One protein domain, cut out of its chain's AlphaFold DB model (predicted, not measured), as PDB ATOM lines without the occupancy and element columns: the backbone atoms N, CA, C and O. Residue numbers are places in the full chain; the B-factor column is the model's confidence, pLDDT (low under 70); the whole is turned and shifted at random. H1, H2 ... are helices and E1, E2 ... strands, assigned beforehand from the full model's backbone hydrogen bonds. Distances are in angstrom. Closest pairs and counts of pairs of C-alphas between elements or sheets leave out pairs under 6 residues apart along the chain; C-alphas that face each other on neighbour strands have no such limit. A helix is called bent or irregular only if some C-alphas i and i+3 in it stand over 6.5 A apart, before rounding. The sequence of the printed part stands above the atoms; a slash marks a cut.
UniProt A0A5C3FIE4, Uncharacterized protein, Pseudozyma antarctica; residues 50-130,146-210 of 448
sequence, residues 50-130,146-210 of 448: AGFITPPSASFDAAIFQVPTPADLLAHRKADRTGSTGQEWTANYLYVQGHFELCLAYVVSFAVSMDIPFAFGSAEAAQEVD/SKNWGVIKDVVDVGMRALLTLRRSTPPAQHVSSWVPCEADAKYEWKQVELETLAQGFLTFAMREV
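This is residues 50 to 130 and 146 to 210 of the 448 residues of an uncharacterized protein of Pseudozyma antarctica (UniProt A0A5C3FIE4). A hairpin of two strands, E1 and E2, covers one side of H3, with E1 next to the helix, and H3 lies in the middle of the domain. Beyond H3, helices H2 and H4 pack on it, and the three make an up-and-down bundle; H5 packs on H4, H1 meets one end of H3, and residues 54 to 59 stick out. The printed part has 146 residues, with five named helices and two named strands in the order H1 H2 H3 H4 E1 E2 H5; the sheet, E1 - E2, is antiparallel, and the class is mostly helix. The whole is compact, with a radius of gyration of the C-alphas of 14.7 A and spans of 43 by 36 by 33 A.

Strand E1, residues 175 to 181, measures 17.0 A and begins at C-alpha 175, (41.375, -42.576, 33.985). E2, residues 188 to 194, measures 16.8 A. H3, residues 100 to 112, measures 18.1 A. H4, residues 146 to 167, is the longest helix at 31.6 A; it is irregular, with C-alphas 147 and 150 lying 7.8 A apart. H2 is residues 85 to 96, 16.3 A. H5, residues 195 to 210, measures 21.5 A and ends at C-alpha 210, (30.229, -38.877, 57.706). H1, residues 70 to 79, measures 14.3 A and begins at C-alpha 70, (38.778, -58.019, 44.921).

E1 and E2 are a hairpin, antiparallel at 145 degrees; N 178 and O 191 are within hydrogen-bond range at 2.9 A, as are N 180 and O 189 at 2.8 A. The closest C-alphas of H3 and E1 are those of Ala 105 and Ser 178, 4.8 A apart, while H3 and E2 are near each other. H3 and H4 touch, closest at the C-alphas of Phe 100 and Ala 162, 5.0 A, opposite ways at 37 degrees, only just a steep tilt. H2 and H3 are a helical hairpin at a shallow tilt of 29 degrees; residues 91 to 95 alone of H2 touch H3, closest at the C-alphas of Leu 94 and Cys 103, 5.1 A. H2 and H4 touch, the same way at a shallow tilt of 17 degrees, with the C-alphas of Glu 88 and Val 155 closest at 5.6 A. H2, H3 and H4 are a bundle, up and down, each running against the one before it in the chain. H4 and H5 touch, closest at the C-alphas of Met 160 and Phe 202, 6.9 A. H1 and H3 touch only at their ends, closest at the C-alphas of Pro 70 and Ser 109, 5.0 A. H1 and H4 are apart. Every O i to N i+4 pair is within hydrogen-bond range in H1, H2, H3 and H5, and 16 of 18 are in H4.

The two C-alphas farthest apart are those of Ser 57 and Asp 130, 47.2 A. Residues 131 to 145 are not printed, and C-alphas 130 and 146 are 24.0 A apart across this cut. Of the links printed whole, none is long. The mean pLDDT of the printed part is 84.8; residues 50 to 59, 80 to 85, 123, 146 to 147 and 183 to 186 are under 70.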
ATOM      1  N   ALA A  50      54.655 -56.588  56.137       50.06
ATOM      2  CA  ALA A  50      53.526 -55.915  55.528       50.06
ATOM      3  C   ALA A  50      52.864 -56.786  54.446       50.06
ATOM      4  O   ALA A  50      53.544 -57.556  53.781       50.06
ATOM      5  N   GLY A  51      51.541 -56.670  54.290       57.12
ATOM      6  CA  GLY A  51      50.699 -57.564  53.480       57.12
ATOM      7  C   GLY A  51      51.202 -57.876  52.058       57.12
ATOM      8  O   GLY A  51      52.059 -58.729  51.857       57.12
ATOM      9  N   PHE A  52      50.620 -57.253  51.027       58.28
ATOM     10  CA  PHE A  52      50.976 -57.549  49.622       58.28
ATOM     11  C   PHE A  52      52.350 -56.998  49.207       58.28
ATOM     12  O   PHE A  52      52.797 -57.221  48.084       58.28
ATOM     13  N   ILE A  53      53.019 -56.276  50.104       62.62
ATOM     14  CA  ILE A  53      54.342 -55.692  49.908       62.62
ATOM     15  C   ILE A  53      55.272 -56.385  50.904       62.62
ATOM     16  O   ILE A  53      55.259 -56.092  52.094       62.62
ATOM     17  N   THR A  54      56.031 -57.359  50.407       54.88
ATOM     18  CA  THR A  54      56.917 -58.239  51.188       54.88
ATOM     19  C   THR A  54      58.074 -57.455  51.858       54.88
ATOM     20  O   THR A  54      58.284 -56.292  51.518       54.88
ATOM     21  N   PRO A  55      58.788 -58.026  52.859       50.22
ATOM     22  CA  PRO A  55      59.274 -57.327  54.056       50.22
ATOM     23  C   PRO A  55      60.319 -56.225  53.777       50.22
ATOM     24  O   PRO A  55      60.935 -56.223  52.711       50.22
ATOM     25  N   PRO A  56      60.628 -55.362  54.774       47.78
ATOM     26  CA  PRO A  56      61.464 -54.152  54.646       47.78
ATOM     27  C   PRO A  56      62.918 -54.362  54.171       47.78
ATOM     28  O   PRO A  56      63.675 -53.398  54.084       47.78
ATOM     29  N   SER A  57      63.332 -55.598  53.883       48.84
ATOM     30  CA  SER A  57      64.654 -55.957  53.364       48.84
ATOM     31  C   SER A  57      64.736 -56.041  51.833       48.84
ATOM     32  O   SER A  57      65.848 -56.058  51.306       48.84
ATOM     33  N   ALA A  58      63.610 -56.079  51.113       54.81
ATOM     34  CA  ALA A  58      63.576 -56.002  49.652       54.81
ATOM     35  C   ALA A  58      63.098 -54.608  49.218       54.81
ATOM     36  O   ALA A  58      62.111 -54.092  49.741       54.81
ATOM     37  N   SER A  59      63.788 -53.979  48.263       64.44
ATOM     38  CA  SER A  59      63.310 -52.735  47.655       64.44
ATOM     39  C   SER A  59      61.994 -53.009  46.928       64.44
ATOM     40  O   SER A  59      61.977 -53.809  45.991       64.44
ATOM     41  N   PHE A  60      60.905 -52.367  47.354       75.12
ATOM     42  CA  PHE A  60      59.640 -52.392  46.625       75.12
ATOM     43  C   PHE A  60      59.859 -51.892  45.192       75.12
ATOM     44  O   PHE A  60      60.442 -50.825  44.991       75.12
ATOM     45  N   ASP A  61      59.389 -52.659  44.210       80.38
ATOM     46  CA  ASP A  61      59.405 -52.272  42.804       80.38
ATOM     47  C   ASP A  61      57.964 -52.106  42.307       80.38
ATOM     48  O   ASP A  61      57.208 -53.067  42.144       80.38
ATOM     49  N   ALA A  62      57.593 -50.848  42.072       81.19
ATOM     50  CA  ALA A  62      56.276 -50.461  41.594       81.19
ATOM     51  C   ALA A  62      55.950 -51.040  40.207       81.19
ATOM     52  O   ALA A  62      54.780 -51.263  39.909       81.19
ATOM     53  N   ALA A  63      56.956 -51.298  39.364       82.44
ATOM     54  CA  ALA A  63      56.745 -51.762  37.995       82.44
ATOM     55  C   ALA A  63      56.262 -53.218  37.924       82.44
ATOM     56  O   ALA A  63      55.599 -53.605  36.964       82.44
ATOM     57  N   ILE A  64      56.589 -54.023  38.938       84.81
ATOM     58  CA  ILE A  64      56.214 -55.442  39.013       84.81
ATOM     59  C   ILE A  64      55.069 -55.707  39.995       84.81
ATOM     60  O   ILE A  64      54.561 -56.829  40.049       84.81
ATOM     61  N   PHE A  65      54.661 -54.705  40.781       87.38
ATOM     62  CA  PHE A  65      53.570 -54.851  41.734       87.38
ATOM     63  C   PHE A  65      52.241 -55.072  41.003       87.38
ATOM     64  O   PHE A  65      51.755 -54.208  40.273       87.38
ATOM     65  N   GLN A  66      51.630 -56.233  41.233       89.50
ATOM     66  CA  GLN A  66      50.310 -56.553  40.705       89.50
ATOM     67  C   GLN A  66      49.250 -56.246  41.754       89.50
ATOM     68  O   GLN A  66      49.279 -56.785  42.861       89.50
ATOM     69  N   VAL A  67      48.293 -55.391  41.391       92.69
ATOM     70  CA  VAL A  67      47.155 -55.082  42.257       92.69
ATOM     71  C   VAL A  67      46.312 -56.352  42.439       92.69
ATOM     72  O   VAL A  67      45.825 -56.889  41.440       92.69
ATOM     73  N   PRO A  68      46.098 -56.833  43.677       91.94
ATOM     74  CA  PRO A  68      45.303 -58.033  43.928       91.94
ATOM     75  C   PRO A  68      43.859 -57.852  43.468       91.94
ATOM     76  O   PRO A  68      43.324 -56.739  43.532       91.94
ATOM     77  N   THR A  69      43.206 -58.936  43.043       93.69
ATOM     78  CA  THR A  69      41.785 -58.875  42.682       93.69
ATOM     79  C   THR A  69      40.922 -58.645  43.929       93.69
ATOM     80  O   THR A  69      41.340 -58.977  45.046       93.69
ATOM     81  N   PRO A  70      39.680 -58.149  43.782       92.56
ATOM     82  CA  PRO A  70      38.778 -58.019  44.921       92.56
ATOM     83  C   PRO A  70      38.514 -59.361  45.629       92.56
ATOM     84  O   PRO A  70      38.388 -59.402  46.854       92.56
ATOM     85  N   ALA A  71      38.505 -60.478  44.888       90.56
ATOM     86  CA  ALA A  71      38.402 -61.821  45.465       90.56
ATOM     87  C   ALA A  71      39.615 -62.181  46.338       90.56
ATOM     88  O   ALA A  71      39.429 -62.713  47.435       90.56
ATOM     89  N   ASP A  72      40.831 -61.854  45.896       89.81
ATOM     90  CA  ASP A  72      42.060 -62.107  46.661       89.81
ATOM     91  C   ASP A  72      42.084 -61.284  47.952       89.81
ATOM     92  O   ASP A  72      42.401 -61.800  49.026       89.81
ATOM     93  N   LEU A  73      41.680 -60.009  47.873       88.56
ATOM     94  CA  LEU A  73      41.569 -59.129  49.038       88.56
ATOM     95  C   LEU A  73      40.533 -59.647  50.038       88.56
ATOM     96  O   LEU A  73      40.781 -59.630  51.248       88.56
ATOM     97  N   LEU A  74      39.392 -60.143  49.557       86.56
ATOM     98  CA  LEU A  74      38.372 -60.752  50.407       86.56
ATOM     99  C   LEU A  74      38.874 -62.049  51.058       86.56
ATOM    100  O   LEU A  74      38.667 -62.248  52.256       86.56
ATOM    101  N   ALA A  75      39.543 -62.918  50.298       85.69
ATOM    102  CA  ALA A  75      40.102 -64.169  50.801       85.69
ATOM    103  C   ALA A  75      41.168 -63.916  51.877       85.69
ATOM    104  O   ALA A  75      41.093 -64.493  52.962       85.69
ATOM    105  N   HIS A  76      42.096 -62.988  51.623       81.19
ATOM    106  CA  HIS A  76      43.122 -62.595  52.586       81.19
ATOM    107  C   HIS A  76      42.501 -62.028  53.867       81.19
ATOM    108  O   HIS A  76      42.888 -62.407  54.967       81.19
ATOM    109  N   ARG A  77      41.493 -61.156  53.749       80.12
ATOM    110  CA  ARG A  77      40.794 -60.571  54.905       80.12
ATOM    111  C   ARG A  77      40.071 -61.623  55.749       80.12
ATOM    112  O   ARG A  77      40.032 -61.495  56.964       80.12
ATOM    113  N   LYS A  78      39.491 -62.651  55.118       79.31
ATOM    114  CA  LYS A  78      38.846 -63.775  55.822       79.31
ATOM    115  C   LYS A  78      39.858 -64.694  56.510       79.31
ATOM    116  O   LYS A  78      39.527 -65.292  57.531       79.31
ATOM    117  N   ALA A  79      41.057 -64.828  55.945       75.94
ATOM    118  CA  ALA A  79      42.142 -65.609  56.533       75.94
ATOM    119  C   ALA A  79      42.826 -64.874  57.700       75.94
ATOM    120  O   ALA A  79      43.280 -65.515  58.651       75.94
ATOM    121  N   ASP A  80      42.878 -63.543  57.645       69.75
ATOM    122  CA  ASP A  80      43.506 -62.706  58.661       69.75
ATOM    123  C   ASP A  80      42.645 -62.599  59.931       69.75
ATOM    124  O   ASP A  80      41.565 -62.006  59.954       69.75
ATOM    125  N   ARG A  81      43.146 -63.181  61.025       58.22
ATOM    126  CA  ARG A  81      42.494 -63.158  62.345       58.22
ATOM    127  C   ARG A  81      42.760 -61.871  63.131       58.22
ATOM    128  O   ARG A  81      42.140 -61.684  64.176       58.22
ATOM    129  N   THR A  82      43.668 -61.013  62.662       56.62
ATOM    130  CA  THR A  82      44.134 -59.811  63.376       56.62
ATOM    131  C   THR A  82      43.454 -58.515  62.925       56.62
ATOM    132  O   THR A  82      43.710 -57.460  63.497       56.62
ATOM    133  N   GLY A  83      42.534 -58.587  61.957       57.78
ATOM    134  CA  GLY A  83      41.929 -57.407  61.331       57.78
ATOM    135  C   GLY A  83      42.765 -56.903  60.152       57.78
ATOM    136  O   GLY A  83      43.921 -57.269  60.002       57.78
ATOM    137  N   SER A  84      42.175 -56.085  59.274       60.59
ATOM    138  CA  SER A  84      42.693 -55.736  57.932       60.59
ATOM    139  C   SER A  84      43.950 -54.838  57.890       60.59
ATOM    140  O   SER A  84      44.120 -54.051  56.958       60.59
ATOM    141  N   THR A  85      44.838 -54.947  58.874       65.19
ATOM    142  CA  THR A  85      46.027 -54.105  59.077       65.19
ATOM    143  C   THR A  85      46.999 -54.139  57.893       65.19
ATOM    144  O   THR A  85      47.516 -53.098  57.490       65.19
ATOM    145  N   GLY A  86      47.187 -55.297  57.252       75.31
ATOM    146  CA  GLY A  86      48.053 -55.412  56.071       75.31
ATOM    147  C   GLY A  86      47.518 -54.685  54.830       75.31
ATOM    148  O   GLY A  86      48.300 -54.184  54.017       75.31
ATOM    149  N   GLN A  87      46.192 -54.591  54.686       82.44
ATOM    150  CA  GLN A  87      45.557 -53.907  53.551       82.44
ATOM    151  C   GLN A  87      45.611 -52.383  53.723       82.44
ATOM    152  O   GLN A  87      45.931 -51.657  52.785       82.44
ATOM    153  N   GLU A  88      45.398 -51.916  54.954       85.06
ATOM    154  CA  GLU A  88      45.588 -50.519  55.357       85.06
ATOM    155  C   GLU A  88      47.018 -50.033  55.122       85.06
ATOM    156  O   GLU A  88      47.237 -48.971  54.531       85.06
ATOM    157  N   TRP A  89      47.995 -50.829  55.558       84.00
ATOM    158  CA  TRP A  89      49.403 -50.510  55.385       84.00
ATOM    159  C   TRP A  89      49.766 -50.400  53.904       84.00
ATOM    160  O   TRP A  89      50.426 -49.444  53.512       84.00
ATOM    161  N   THR A  90      49.288 -51.335  53.071       87.06
ATOM    162  CA  THR A  90      49.580 -51.354  51.627       87.06
ATOM    163  C   THR A  90      49.092 -50.072  50.950       87.06
ATOM    164  O   THR A  90      49.860 -49.428  50.237       87.06
ATOM    165  N   ALA A  91      47.850 -49.655  51.223       91.06
ATOM    166  CA  ALA A  91      47.301 -48.415  50.679       91.06
ATOM    167  C   ALA A  91      48.117 -47.188  51.123       91.06
ATOM    168  O   ALA A  91      48.542 -46.384  50.290       91.06
ATOM    169  N   ASN A  92      48.395 -47.064  52.426       89.00
ATOM    170  CA  ASN A  92      49.163 -45.939  52.959       89.00
ATOM    171  C   ASN A  92      50.596 -45.899  52.421       89.00
ATOM    172  O   ASN A  92      51.090 -44.823  52.095       89.00
ATOM    173  N   TYR A  93      51.259 -47.048  52.299       88.25
ATOM    174  CA  TYR A  93      52.609 -47.132  51.754       88.25
ATOM    175  C   TYR A  93      52.651 -46.631  50.309       88.25
ATOM    176  O   TYR A  93      53.440 -45.737  50.003       88.25
ATOM    177  N   LEU A  94      51.765 -47.135  49.440       91.44
ATOM    178  CA  LEU A  94      51.689 -46.699  48.040       91.44
ATOM    179  C   LEU A  94      51.446 -45.188  47.934       91.44
ATOM    180  O   LEU A  94      52.098 -44.517  47.134       91.44
ATOM    181  N   TYR A  95      50.563 -44.643  48.773       92.81
ATOM    182  CA  TYR A  95      50.305 -43.205  48.828       92.81
ATOM    183  C   TYR A  95      51.538 -42.401  49.264       92.81
ATOM    184  O   TYR A  95      51.915 -41.437  48.603       92.81
ATOM    185  N   VAL A  96      52.186 -42.793  50.367       88.88
ATOM    186  CA  VAL A  96      53.344 -42.077  50.935       88.88
ATOM    187  C   VAL A  96      54.554 -42.122  50.002       88.88
ATOM    188  O   VAL A  96      55.287 -41.140  49.922       88.88
ATOM    189  N   GLN A  97      54.744 -43.218  49.264       88.50
ATOM    190  CA  GLN A  97      55.791 -43.330  48.241       88.50
ATOM    191  C   GLN A  97      55.454 -42.581  46.936       88.50
ATOM    192  O   GLN A  97      56.263 -42.559  46.012       88.50
ATOM    193  N   GLY A  98      54.274 -41.958  46.834       89.00
ATOM    194  CA  GLY A  98      53.865 -41.190  45.656       89.00
ATOM    195  C   GLY A  98      53.381 -42.039  44.476       89.00
ATOM    196  O   GLY A  98      53.241 -41.530  43.366       89.00
ATOM    197  N   HIS A  99      53.089 -43.324  44.688       93.75
ATOM    198  CA  HIS A  99      52.535 -44.216  43.667       93.75
ATOM    199  C   HIS A  99      51.009 -44.073  43.583       93.75
ATOM    200  O   HIS A  99      50.268 -45.020  43.846       93.75
ATOM    201  N   PHE A 100      50.524 -42.876  43.240       95.69
ATOM    202  CA  PHE A 100      49.102 -42.529  43.339       95.69
ATOM    203  C   PHE A 100      48.186 -43.379  42.447       95.69
ATOM    204  O   PHE A 100      47.111 -43.765  42.898       95.69
ATOM    205  N   GLU A 101      48.608 -43.737  41.229       95.81
ATOM    206  CA  GLU A 101      47.824 -44.610  40.337       95.81
ATOM    207  C   GLU A 101      47.670 -46.023  40.909       95.81
ATOM    208  O   GLU A 101      46.556 -46.537  40.998       95.81
ATOM    209  N   LEU A 102      48.773 -46.629  41.368       94.94
ATOM    210  CA  LEU A 102      48.756 -47.951  42.006       94.94
ATOM    211  C   LEU A 102      47.962 -47.929  43.312       94.94
ATOM    212  O   LEU A 102      47.197 -48.851  43.584       94.94
ATOM    213  N   CYS A 103      48.126 -46.869  44.104       96.44
ATOM    214  CA  CYS A 103      47.371 -46.651  45.328       96.44
ATOM    215  C   CYS A 103      45.869 -46.612  45.040       96.44
ATOM    216  O   CYS A 103      45.103 -47.333  45.675       96.44
ATOM    217  N   LEU A 104      45.442 -45.799  44.071       97.62
ATOM    218  CA  LEU A 104      44.036 -45.683  43.707       97.62
ATOM    219  C   LEU A 104      43.494 -47.016  43.181       97.62
ATOM    220  O   LEU A 104      42.458 -47.476  43.652       97.62
ATOM    221  N   ALA A 105      44.218 -47.677  42.276       96.94
ATOM    222  CA  ALA A 105      43.823 -48.975  41.740       96.94
ATOM    223  C   ALA A 105      43.659 -50.038  42.842       96.94
ATOM    224  O   ALA A 105      42.681 -50.791  42.835       96.94
ATOM    225  N   TYR A 106      44.578 -50.064  43.813       96.50
ATOM    226  CA  TYR A 106      44.512 -50.932  44.986       96.50
ATOM    227  C   TYR A 106      43.294 -50.631  45.863       96.50
ATOM    228  O   TYR A 106      42.559 -51.548  46.230       96.50
ATOM    229  N   VAL A 107      43.052 -49.355  46.176       96.81
ATOM    230  CA  VAL A 107      41.921 -48.955  47.021       96.81
ATOM    231  C   VAL A 107      40.585 -49.231  46.336       96.81
ATOM    232  O   VAL A 107      39.655 -49.671  47.005       96.81
ATOM    233  N   VAL A 108      40.477 -49.053  45.017       96.50
ATOM    234  CA  VAL A 108      39.270 -49.434  44.266       96.50
ATOM    235  C   VAL A 108      39.045 -50.942  44.344       96.50
ATOM    236  O   VAL A 108      37.943 -51.366  44.684       96.50
ATOM    237  N   SER A 109      40.084 -51.760  44.143       95.06
ATOM    238  CA  SER A 109      39.980 -53.217  44.314       95.06
ATOM    239  C   SER A 109      39.516 -53.592  45.731       95.06
ATOM    240  O   SER A 109      38.620 -54.422  45.917       95.06
ATOM    241  N   PHE A 110      40.062 -52.920  46.749       93.50
ATOM    242  CA  PHE A 110      39.639 -53.086  48.137       93.50
ATOM    243  C   PHE A 110      38.178 -52.681  48.344       93.50
ATOM    244  O   PHE A 110      37.433 -53.430  48.973       93.50
ATOM    245  N   ALA A 111      37.755 -51.536  47.818       93.19
ATOM    246  CA  ALA A 111      36.397 -51.021  47.952       93.19
ATOM    247  C   ALA A 111      35.376 -51.948  47.274       93.19
ATOM    248  O   ALA A 111      34.352 -52.274  47.871       93.19
ATOM    249  N   VAL A 112      35.700 -52.472  46.090       92.38
ATOM    250  CA  VAL A 112      34.893 -53.492  45.406       92.38
ATOM    251  C   VAL A 112      34.808 -54.775  46.240       92.38
ATOM    252  O   VAL A 112      33.728 -55.332  46.384       92.38
ATOM    253  N   SER A 113      35.900 -55.213  46.882       89.81
ATOM    254  CA  SER A 113      35.872 -56.392  47.777       89.81
ATOM    255  C   SER A 113      35.008 -56.200  49.034       89.81
ATOM    256  O   SER A 113      34.748 -57.157  49.765       89.81
ATOM    257  N   MET A 114      34.621 -54.952  49.302       86.44
ATOM    258  CA  MET A 114      33.784 -54.515  50.414       86.44
ATOM    259  C   MET A 114      32.345 -54.216  49.995       86.44
ATOM    260  O   MET A 114      31.582 -53.707  50.815       86.44
ATOM    261  N   ASP A 115      31.991 -54.514  48.742       86.88
ATOM    262  CA  ASP A 115      30.697 -54.196  48.140       86.88
ATOM    263  C   ASP A 115      30.359 -52.694  48.192       86.88
ATOM    264  O   ASP A 115      29.194 -52.305  48.281       86.88
ATOM    265  N   ILE A 116      31.380 -51.828  48.123       88.19
ATOM    266  CA  ILE A 116      31.168 -50.396  47.895       88.19
ATOM    267  C   ILE A 116      30.753 -50.220  46.426       88.19
ATOM    268  O   ILE A 116      31.513 -50.609  45.533       88.19
ATOM    269  N   PRO A 117      29.563 -49.657  46.151       86.38
ATOM    270  CA  PRO A 117      29.047 -49.575  44.797       86.38
ATOM    271  C   PRO A 117      29.769 -48.490  43.992       86.38
ATOM    272  O   PRO A 117      29.861 -47.336  44.409       86.38
ATOM    273  N   PHE A 118      30.210 -48.860  42.791       90.50
ATOM    274  CA  PHE A 118      30.667 -47.940  41.753       90.50
ATOM    275  C   PHE A 118      29.839 -48.186  40.492       90.50
ATOM    276  O   PHE A 118      29.605 -49.336  40.116       90.50
ATOM    277  N   ALA A 119      29.415 -47.117  39.820       89.00
ATOM    278  CA  ALA A 119      28.631 -47.191  38.586       89.00
ATOM    279  C   ALA A 119      29.532 -47.449  37.364       89.00
ATOM    280  O   ALA A 119      29.601 -46.644  36.437       89.00
ATOM    281  N   PHE A 120      30.285 -48.551  37.378       88.00
ATOM    282  CA  PHE A 120      31.219 -48.870  36.301       88.00
ATOM    283  C   PHE A 120      30.510 -48.971  34.944       88.00
ATOM    284  O   PHE A 120      29.510 -49.668  34.811       88.00
ATOM    285  N   GLY A 121      31.061 -48.313  33.922       76.00
ATOM    286  CA  GLY A 121      30.487 -48.309  32.570       76.00
ATOM    287  C   GLY A 121      29.356 -47.298  32.358       76.00
ATOM    288  O   GLY A 121      28.887 -47.170  31.229       76.00
ATOM    289  N   SER A 122      28.953 -46.557  33.396       75.56
ATOM    290  CA  SER A 122      28.153 -45.341  33.240       75.56
ATOM    291  C   SER A 122      29.073 -44.169  32.900       75.56
ATOM    292  O   SER A 122      30.053 -43.942  33.604       75.56
ATOM    293  N   ALA A 123      28.750 -43.429  31.838       65.56
ATOM    294  CA  ALA A 123      29.438 -42.192  31.448       65.56
ATOM    295  C   ALA A 123      28.821 -40.949  32.123       65.56
ATOM    296  O   ALA A 123      28.887 -39.839  31.593       65.56
ATOM    297  N   GLU A 124      28.116 -41.138  33.239       72.19
ATOM    298  CA  GLU A 124      27.507 -40.035  33.968       72.19
ATOM    299  C   GLU A 124      28.567 -39.287  34.776       72.19
ATOM    300  O   GLU A 124      29.310 -39.882  35.561       72.19
ATOM    301  N   ALA A 125      28.594 -37.965  34.597       79.88
ATOM    302  CA  ALA A 125      29.379 -37.071  35.433       79.88
ATOM    303  C   ALA A 125      29.007 -37.255  36.911       79.88
ATOM    304  O   ALA A 125      27.877 -37.634  37.235       79.88
ATOM    305  N   ALA A 126      29.944 -36.943  37.807       84.50
ATOM    306  CA  ALA A 126      29.674 -36.947  39.240       84.50
ATOM    307  C   ALA A 126      28.483 -36.026  39.576       84.50
ATOM    308  O   ALA A 126      28.321 -34.953  38.992       84.50
ATOM    309  N   GLN A 127      27.641 -36.457  40.512       90.50
ATOM    310  CA  GLN A 127      26.407 -35.779  40.907       90.50
ATOM    311  C   GLN A 127      26.378 -35.552  42.416       90.50
ATOM    312  O   GLN A 127      26.959 -36.315  43.192       90.50
ATOM    313  N   GLU A 128      25.644 -34.521  42.832       90.06
ATOM    314  CA  GLU A 128      25.440 -34.193  44.244       90.06
ATOM    315  C   GLU A 128      24.900 -35.394  45.036       90.06
ATOM    316  O   GLU A 128      23.930 -36.048  44.643       90.06
ATOM    317  N   VAL A 129      25.521 -35.671  46.185       84.81
ATOM    318  CA  VAL A 129      25.202 -36.828  47.022       84.81
ATOM    319  C   VAL A 129      24.216 -36.421  48.113       84.81
ATOM    320  O   VAL A 129      24.601 -35.930  49.173       84.81
ATOM    321  N   ASP A 130      22.926 -36.678  47.890       76.56
ATOM    322  CA  ASP A 130      21.901 -36.434  48.907       76.56
ATOM    323  C   ASP A 130      21.725 -37.649  49.827       76.56
ATOM    324  O   ASP A 130      21.132 -38.668  49.473       76.56
ATOM    325  N   SER A 146      31.965 -54.829  61.344       61.75
ATOM    326  CA  SER A 146      31.923 -53.674  62.254       61.75
ATOM    327  C   SER A 146      33.215 -53.460  63.045       61.75
ATOM    328  O   SER A 146      33.590 -52.312  63.278       61.75
ATOM    329  N   LYS A 147      33.924 -54.545  63.386       65.19
ATOM    330  CA  LYS A 147      35.215 -54.512  64.093       65.19
ATOM    331  C   LYS A 147      36.331 -53.837  63.282       65.19
ATOM    332  O   LYS A 147      37.220 -53.243  63.874       65.19
ATOM    333  N   ASN A 148      36.251 -53.864  61.947       73.00
ATOM    334  CA  ASN A 148      37.253 -53.297  61.034       73.00
ATOM    335  C   ASN A 148      36.755 -52.032  60.316       73.00
ATOM    336  O   ASN A 148      37.392 -51.546  59.383       73.00
ATOM    337  N   TRP A 149      35.602 -51.494  60.722       79.00
ATOM    338  CA  TRP A 149      34.938 -50.412  59.995       79.00
ATOM    339  C   TRP A 149      35.741 -49.106  59.983       79.00
ATOM    340  O   TRP A 149      35.685 -48.378  59.000       79.00
ATOM    341  N   GLY A 150      36.527 -48.832  61.032       79.94
ATOM    342  CA  GLY A 150      37.480 -47.715  61.039       79.94
ATOM    343  C   GLY A 150      38.534 -47.856  59.940       79.94
ATOM    344  O   GLY A 150      38.663 -46.974  59.100       79.94
ATOM    345  N   VAL A 151      39.170 -49.027  59.855       82.06
ATOM    346  CA  VAL A 151      40.207 -49.322  58.853       82.06
ATOM    347  C   VAL A 151      39.679 -49.191  57.422       82.06
ATOM    348  O   VAL A 151      40.366 -48.679  56.546       82.06
ATOM    349  N   ILE A 152      38.442 -49.627  57.171       86.31
ATOM    350  CA  ILE A 152      37.809 -49.488  55.851       86.31
ATOM    351  C   ILE A 152      37.704 -48.012  55.453       86.31
ATOM    352  O   ILE A 152      38.012 -47.667  54.314       86.31
ATOM    353  N   LYS A 153      37.317 -47.139  56.391       89.12
ATOM    354  CA  LYS A 153      37.241 -45.693  56.149       89.12
ATOM    355  C   LYS A 153      38.613 -45.096  55.882       89.12
ATOM    356  O   LYS A 153      38.724 -44.289  54.970       89.12
ATOM    357  N   ASP A 154      39.633 -45.525  56.617       88.31
ATOM    358  CA  ASP A 154      41.000 -45.037  56.435       88.31
ATOM    359  C   ASP A 154      41.569 -45.448  55.066       88.31
ATOM    360  O   ASP A 154      42.172 -44.631  54.373       88.31
ATOM    361  N   VAL A 155      41.314 -46.682  54.614       91.94
ATOM    362  CA  VAL A 155      41.707 -47.137  53.268       91.94
ATOM    363  C   VAL A 155      40.989 -46.338  52.179       91.94
ATOM    364  O   VAL A 155      41.626 -45.898  51.223       91.94
ATOM    365  N   VAL A 156      39.678 -46.119  52.326       94.56
ATOM    366  CA  VAL A 156      38.896 -45.312  51.377       94.56
ATOM    367  C   VAL A 156      39.372 -43.856  51.356       94.56
ATOM    368  O   VAL A 156      39.541 -43.292  50.278       94.56
ATOM    369  N   ASP A 157      39.659 -43.268  52.517       95.12
ATOM    370  CA  ASP A 157      40.224 -41.922  52.640       95.12
ATOM    371  C   ASP A 157      41.549 -41.782  51.877       95.12
ATOM    372  O   ASP A 157      41.732 -40.834  51.111       95.12
ATOM    373  N   VAL A 158      42.451 -42.761  52.009       95.25
ATOM    374  CA  VAL A 158      43.706 -42.804  51.241       95.25
ATOM    375  C   VAL A 158      43.433 -42.846  49.731       95.25
ATOM    376  O   VAL A 158      44.092 -42.135  48.972       95.25
ATOM    377  N   GLY A 159      42.444 -43.629  49.288       97.06
ATOM    378  CA  GLY A 159      42.032 -43.681  47.881       97.06
ATOM    379  C   GLY A 159      41.501 -42.349  47.364       97.06
ATOM    380  O   GLY A 159      41.923 -41.902  46.301       97.06
ATOM    381  N   MET A 160      40.643 -41.674  48.131       97.50
ATOM    382  CA  MET A 160      40.143 -40.342  47.778       97.50
ATOM    383  C   MET A 160      41.276 -39.316  47.682       97.50
ATOM    384  O   MET A 160      41.309 -38.529  46.738       97.50
ATOM    385  N   ARG A 161      42.254 -39.354  48.597       96.94
ATOM    386  CA  ARG A 161      43.449 -38.496  48.526       96.94
ATOM    387  C   ARG A 161      44.323 -38.797  47.306       96.94
ATOM    388  O   ARG A 161      44.848 -37.870  46.686       96.94
ATOM    389  N   ALA A 162      44.488 -40.071  46.943       97.38
ATOM    390  CA  ALA A 162      45.203 -40.462  45.729       97.38
ATOM    391  C   ALA A 162      44.479 -39.952  44.473       97.38
ATOM    392  O   ALA A 162      45.106 -39.342  43.610       97.38
ATOM    393  N   LEU A 163      43.155 -40.124  44.416       97.38
ATOM    394  CA  LEU A 163      42.298 -39.622  43.341       97.38
ATOM    395  C   LEU A 163      42.413 -38.098  43.209       97.38
ATOM    396  O   LEU A 163      42.693 -37.604  42.119       97.38
ATOM    397  N   LEU A 164      42.289 -37.361  44.316       95.94
ATOM    398  CA  LEU A 164      42.498 -35.911  44.368       95.94
ATOM    399  C   LEU A 164      43.861 -35.503  43.801       95.94
ATOM    400  O   LEU A 164      43.961 -34.567  43.012       95.94
ATOM    401  N   THR A 165      44.920 -36.217  44.183       96.25
ATOM    402  CA  THR A 165      46.280 -35.921  43.716       96.25
ATOM    403  C   THR A 165      46.424 -36.141  42.209       96.25
ATOM    404  O   THR A 165      47.031 -35.319  41.525       96.25
ATOM    405  N   LEU A 166      45.823 -37.209  41.679       95.88
ATOM    406  CA  LEU A 166      45.790 -37.502  40.244       95.88
ATOM    407  C   LEU A 166      44.946 -36.495  39.452       95.88
ATOM    408  O   LEU A 166      45.301 -36.148  38.331       95.88
ATOM    409  N   ARG A 167      43.844 -35.985  40.011       93.75
ATOM    410  CA  ARG A 167      43.050 -34.926  39.360       93.75
ATOM    411  C   ARG A 167      43.773 -33.586  39.332       93.75
ATOM    412  O   ARG A 167      43.628 -32.848  38.368       93.75
ATOM    413  N   ARG A 168      44.603 -33.308  40.337       94.06
ATOM    414  CA  ARG A 168      45.400 -32.075  40.430       94.06
ATOM    415  C   ARG A 168      46.740 -32.134  39.692       94.06
ATOM    416  O   ARG A 168      47.468 -31.141  39.687       94.06
ATOM    417  N   SER A 169      47.103 -33.270  39.091       92.31
ATOM    418  CA  SER A 169      48.335 -33.379  38.309       92.31
ATOM    419  C   SER A 169      48.278 -32.507  37.051       92.31
ATOM    420  O   SER A 169      47.218 -32.066  36.614       92.31
ATOM    421  N   THR A 170      49.431 -32.232  36.441       88.44
ATOM    422  CA  THR A 170      49.508 -31.478  35.181       88.44
ATOM    423  C   THR A 170      50.235 -32.312  34.118       88.44
ATOM    424  O   THR A 170      51.449 -32.479  34.239       88.44
ATOM    425  N   PRO A 171      49.538 -32.830  33.083       87.81
ATOM    426  CA  PRO A 171      48.086 -32.751  32.855       87.81
ATOM    427  C   PRO A 171      47.272 -33.574  33.879       87.81
ATOM    428  O   PRO A 171      47.821 -34.505  34.476       87.81
ATOM    429  N   PRO A 172      45.984 -33.245  34.096       90.25
ATOM    430  CA  PRO A 172      45.135 -33.977  35.029       90.25
ATOM    431  C   PRO A 172      44.818 -35.369  34.486       90.25
ATOM    432  O   PRO A 172      44.449 -35.523  33.316       90.25
ATOM    433  N   ALA A 173      44.933 -36.391  35.334       92.12
ATOM    434  CA  ALA A 173      44.486 -37.725  34.967       92.12
ATOM    435  C   ALA A 173      42.956 -37.746  34.802       92.12
ATOM    436  O   ALA A 173      42.207 -37.065  35.511       92.12
ATOM    437  N   GLN A 174      42.489 -38.546  33.849       92.12
ATOM    438  CA  GLN A 174      41.059 -38.781  33.615       92.12
ATOM    439  C   GLN A 174      40.659 -40.225  33.906       92.12
ATOM    440  O   GLN A 174      39.504 -40.481  34.228       92.12
ATOM    441  N   HIS A 175      41.619 -41.149  33.848       94.44
ATOM    442  CA  HIS A 175      41.375 -42.576  33.985       94.44
ATOM    443  C   HIS A 175      42.440 -43.228  34.865       94.44
ATOM    444  O   HIS A 175      43.557 -42.721  34.981       94.44
ATOM    445  N   VAL A 176      42.101 -44.376  35.444       95.00
ATOM    446  CA  VAL A 176      43.046 -45.289  36.092       95.00
ATOM    447  C   VAL A 176      42.704 -46.724  35.702       95.00
ATOM    448  O   VAL A 176      41.535 -47.061  35.513       95.00
ATOM    449  N   SER A 177      43.708 -47.595  35.597       95.12
ATOM    450  CA  SER A 177      43.433 -49.027  35.443       95.12
ATOM    451  C   SER A 177      43.024 -49.630  36.783       95.12
ATOM    452  O   SER A 177      43.728 -49.441  37.773       95.12
ATOM    453  N   SER A 178      41.916 -50.365  36.831       94.88
ATOM    454  CA  SER A 178      41.480 -51.061  38.043       94.88
ATOM    455  C   SER A 178      40.651 -52.311  37.739       94.88
ATOM    456  O   SER A 178      40.239 -52.549  36.601       94.88
ATOM    457  N   TRP A 179      40.416 -53.113  38.779       94.44
ATOM    458  CA  TRP A 179      39.533 -54.273  38.743       94.44
ATOM    459  C   TRP A 179      38.070 -53.842  38.801       94.44
ATOM    460  O   TRP A 179      37.661 -53.127  39.714       94.44
ATOM    461  N   VAL A 180      37.271 -54.343  37.865       92.19
ATOM    462  CA  VAL A 180      35.836 -54.077  37.770       92.19
ATOM    463  C   VAL A 180      35.054 -55.394  37.772       92.19
ATOM    464  O   VAL A 180      35.482 -56.338  37.107       92.19
ATOM    465  N   PRO A 181      33.924 -55.502  38.500       89.69
ATOM    466  CA  PRO A 181      33.056 -56.676  38.438       89.69
ATOM    467  C   PRO A 181      32.480 -56.897  37.031       89.69
ATOM    468  O   PRO A 181      31.954 -55.970  36.418       89.69
ATOM    469  N   CYS A 182      32.527 -58.133  36.536       84.94
ATOM    470  CA  CYS A 182      31.821 -58.554  35.327       84.94
ATOM    471  C   CYS A 182      30.388 -58.975  35.691       84.94
ATOM    472  O   CYS A 182      30.209 -59.896  36.492       84.94
ATOM    473  N   GLU A 183      29.372 -58.387  35.053       68.88
ATOM    474  CA  GLU A 183      27.951 -58.670  35.336       68.88
ATOM    475  C   GLU A 183      27.536 -60.138  35.111       68.88
ATOM    476  O   GLU A 183      26.568 -60.607  35.703       68.88
ATOM    477  N   ALA A 184      28.265 -60.880  34.272       63.03
ATOM    478  CA  ALA A 184      27.832 -62.194  33.799       63.03
ATOM    479  C   ALA A 184      28.273 -63.392  34.662       63.03
ATOM    480  O   ALA A 184      27.627 -64.430  34.584       63.03
ATOM    481  N   ASP A 185      29.361 -63.298  35.444       57.53
ATOM    482  CA  ASP A 185      30.113 -64.519  35.813       57.53
ATOM    483  C   ASP A 185      30.837 -64.502  37.179       57.53
ATOM    484  O   ASP A 185      31.695 -65.350  37.425       57.53
ATOM    485  N   ALA A 186      30.542 -63.547  38.073       62.59
ATOM    486  CA  ALA A 186      31.263 -63.360  39.350       62.59
ATOM    487  C   ALA A 186      32.803 -63.267  39.194       62.59
ATOM    488  O   ALA A 186      33.570 -63.630  40.088       62.59
ATOM    489  N   LYS A 187      33.252 -62.789  38.027       84.38
ATOM    490  CA  LYS A 187      34.654 -62.543  37.670       84.38
ATOM    491  C   LYS A 187      34.950 -61.047  37.717       84.38
ATOM    492  O   LYS A 187      34.032 -60.231  37.698       84.38
ATOM    493  N   TYR A 188      36.234 -60.707  37.761       90.62
ATOM    494  CA  TYR A 188      36.721 -59.332  37.688       90.62
ATOM    495  C   TYR A 188      37.563 -59.152  36.428       90.62
ATOM    496  O   TYR A 188      38.332 -60.042  36.064       90.62
ATOM    497  N   GLU A 189      37.445 -57.993  35.792       92.25
ATOM    498  CA  GLU A 189      38.246 -57.599  34.635       92.25
ATOM    499  C   GLU A 189      39.114 -56.383  34.962       92.25
ATOM    500  O   GLU A 189      38.691 -55.486  35.689       92.25
ATOM    501  N   TRP A 190      40.337 -56.359  34.435       94.00
ATOM    502  CA  TRP A 190      41.235 -55.215  34.567       94.00
ATOM    503  C   TRP A 190      41.007 -54.262  33.398       94.00
ATOM    504  O   TRP A 190      41.299 -54.609  32.251       94.00
ATOM    505  N   LYS A 191      40.476 -53.068  33.670       93.69
ATOM    506  CA  LYS A 191      40.172 -52.078  32.632       93.69
ATOM    507  C   LYS A 191      40.417 -50.649  33.092       93.69
ATOM    508  O   LYS A 191      40.593 -50.384  34.277       93.69
ATOM    509  N   GLN A 192      40.426 -49.731  32.130       94.19
ATOM    510  CA  GLN A 192      40.448 -48.296  32.397       94.19
ATOM    511  C   GLN A 192      39.088 -47.849  32.939       94.19
ATOM    512  O   GLN A 192      38.047 -48.210  32.388       94.19
ATOM    513  N   VAL A 193      39.117 -47.081  34.023       93.12
ATOM    514  CA  VAL A 193      37.946 -46.534  34.708       93.12
ATOM    515  C   VAL A 193      38.120 -45.031  34.842       93.12
ATOM    516  O   VAL A 193      39.203 -44.565  35.196       93.12
ATOM    517  N   GLU A 194      37.058 -44.281  34.574       93.75
ATOM    518  CA  GLU A 194      37.041 -42.830  34.730       93.75
ATOM    519  C   GLU A 194      37.154 -42.427  36.205       93.75
ATOM    520  O   GLU A 194      36.514 -43.007  37.088       93.75
ATOM    521  N   LEU A 195      37.951 -41.392  36.482       93.75
ATOM    522  CA  LEU A 195      38.096 -40.867  37.841       93.75
ATOM    523  C   LEU A 195      36.781 -40.288  38.384       93.75
ATOM    524  O   LEU A 195      36.590 -40.284  39.596       93.75
ATOM    525  N   GLU A 196      35.865 -39.856  37.512       93.31
ATOM    526  CA  GLU A 196      34.518 -39.387  37.874       93.31
ATOM    527  C   GLU A 196      33.660 -40.510  38.463       93.31
ATOM    528  O   GLU A 196      33.105 -40.352  39.552       93.31
ATOM    529  N   THR A 197      33.643 -41.685  37.826       93.50
ATOM    530  CA  THR A 197      32.951 -42.872  38.352       93.50
ATOM    531  C   THR A 197      33.475 -43.260  39.736       93.50
ATOM    532  O   THR A 197      32.704 -43.607  40.636       93.50
ATOM    533  N   LEU A 198      34.798 -43.200  39.921       95.00
ATOM    534  CA  LEU A 198      35.430 -43.514  41.202       95.00
ATOM    535  C   LEU A 198      35.099 -42.468  42.268       95.00
ATOM    536  O   LEU A 198      34.765 -42.836  43.394       95.00
ATOM    537  N   ALA A 199      35.147 -41.183  41.913       94.88
ATOM    538  CA  ALA A 199      34.788 -40.095  42.813       94.88
ATOM    539  C   ALA A 199      33.343 -40.241  43.299       94.88
ATOM    540  O   ALA A 199      33.110 -40.182  44.504       94.88
ATOM    541  N   GLN A 200      32.397 -40.543  42.404       94.12
ATOM    542  CA  GLN A 200      30.996 -40.744  42.773       94.12
ATOM    543  C   GLN A 200      30.813 -41.883  43.786       94.12
ATOM    544  O   GLN A 200      30.115 -41.716  44.790       94.12
ATOM    545  N   GLY A 201      31.446 -43.038  43.550       93.25
ATOM    546  CA  GLY A 201      31.354 -44.182  44.464       93.25
ATOM    547  C   GLY A 201      31.974 -43.888  45.832       93.25
ATOM    548  O   GLY A 201      31.361 -44.157  46.869       93.25
ATOM    549  N   PHE A 202      33.150 -43.251  45.852       95.38
ATOM    550  CA  PHE A 202      33.798 -42.858  47.102       95.38
ATOM    551  C   PHE A 202      33.008 -41.803  47.875       95.38
ATOM    552  O   PHE A 202      32.835 -41.964  49.081       95.38
ATOM    553  N   LEU A 203      32.489 -40.769  47.210       94.31
ATOM    554  CA  LEU A 203      31.671 -39.735  47.845       94.31
ATOM    555  C   LEU A 203      30.367 -40.313  48.398       94.31
ATOM    556  O   LEU A 203      29.996 -40.002  49.526       94.31
ATOM    557  N   THR A 204      29.714 -41.216  47.664       90.94
ATOM    558  CA  THR A 204      28.497 -41.900  48.134       90.94
ATOM    559  C   THR A 204      28.759 -42.670  49.430       90.94
ATOM    560  O   THR A 204      28.006 -42.542  50.400       90.94
ATOM    561  N   PHE A 205      29.855 -43.431  49.483       90.00
ATOM    562  CA  PHE A 205      30.274 -44.124  50.702       90.00
ATOM    563  C   PHE A 205      30.637 -43.139  51.821       90.00
ATOM    564  O   PHE A 205      30.141 -43.257  52.943       90.00
ATOM    565  N   ALA A 206      31.488 -42.157  51.525       91.81
ATOM    566  CA  ALA A 206      32.023 -41.239  52.515       91.81
ATOM    567  C   ALA A 206      30.922 -40.388  53.150       91.81
ATOM    568  O   ALA A 206      30.839 -40.336  54.372       91.81
ATOM    569  N   MET A 207      30.028 -39.796  52.357       88.81
ATOM    570  CA  MET A 207      28.947 -38.947  52.867       88.81
ATOM    571  C   MET A 207      27.959 -39.717  53.738       88.81
ATOM    572  O   MET A 207      27.545 -39.218  54.787       88.81
ATOM    573  N   ARG A 208      27.653 -40.970  53.376       86.12
ATOM    574  CA  ARG A 208      26.886 -41.864  54.249       86.12
ATOM    575  C   ARG A 208      27.582 -42.031  55.598       86.12
ATOM    576  O   ARG A 208      26.942 -41.883  56.633       86.12
ATOM    577  N   GLU A 209      28.879 -42.324  55.597       84.56
ATOM    578  CA  GLU A 209      29.643 -42.587  56.822       84.56
ATOM    579  C   GLU A 209      29.916 -41.341  57.671       84.56
ATOM    580  O   GLU A 209      29.946 -41.438  58.900       84.56
ATOM    581  N   VAL A 210      30.083 -40.179  57.041       85.12
ATOM    582  CA  VAL A 210      30.229 -38.877  57.706       85.12
ATOM    583  C   VAL A 210      28.962 -38.525  58.473       85.12
ATOM    584  O   VAL A 210      29.055 -37.998  59.585       85.12
TER     585      VAL A 210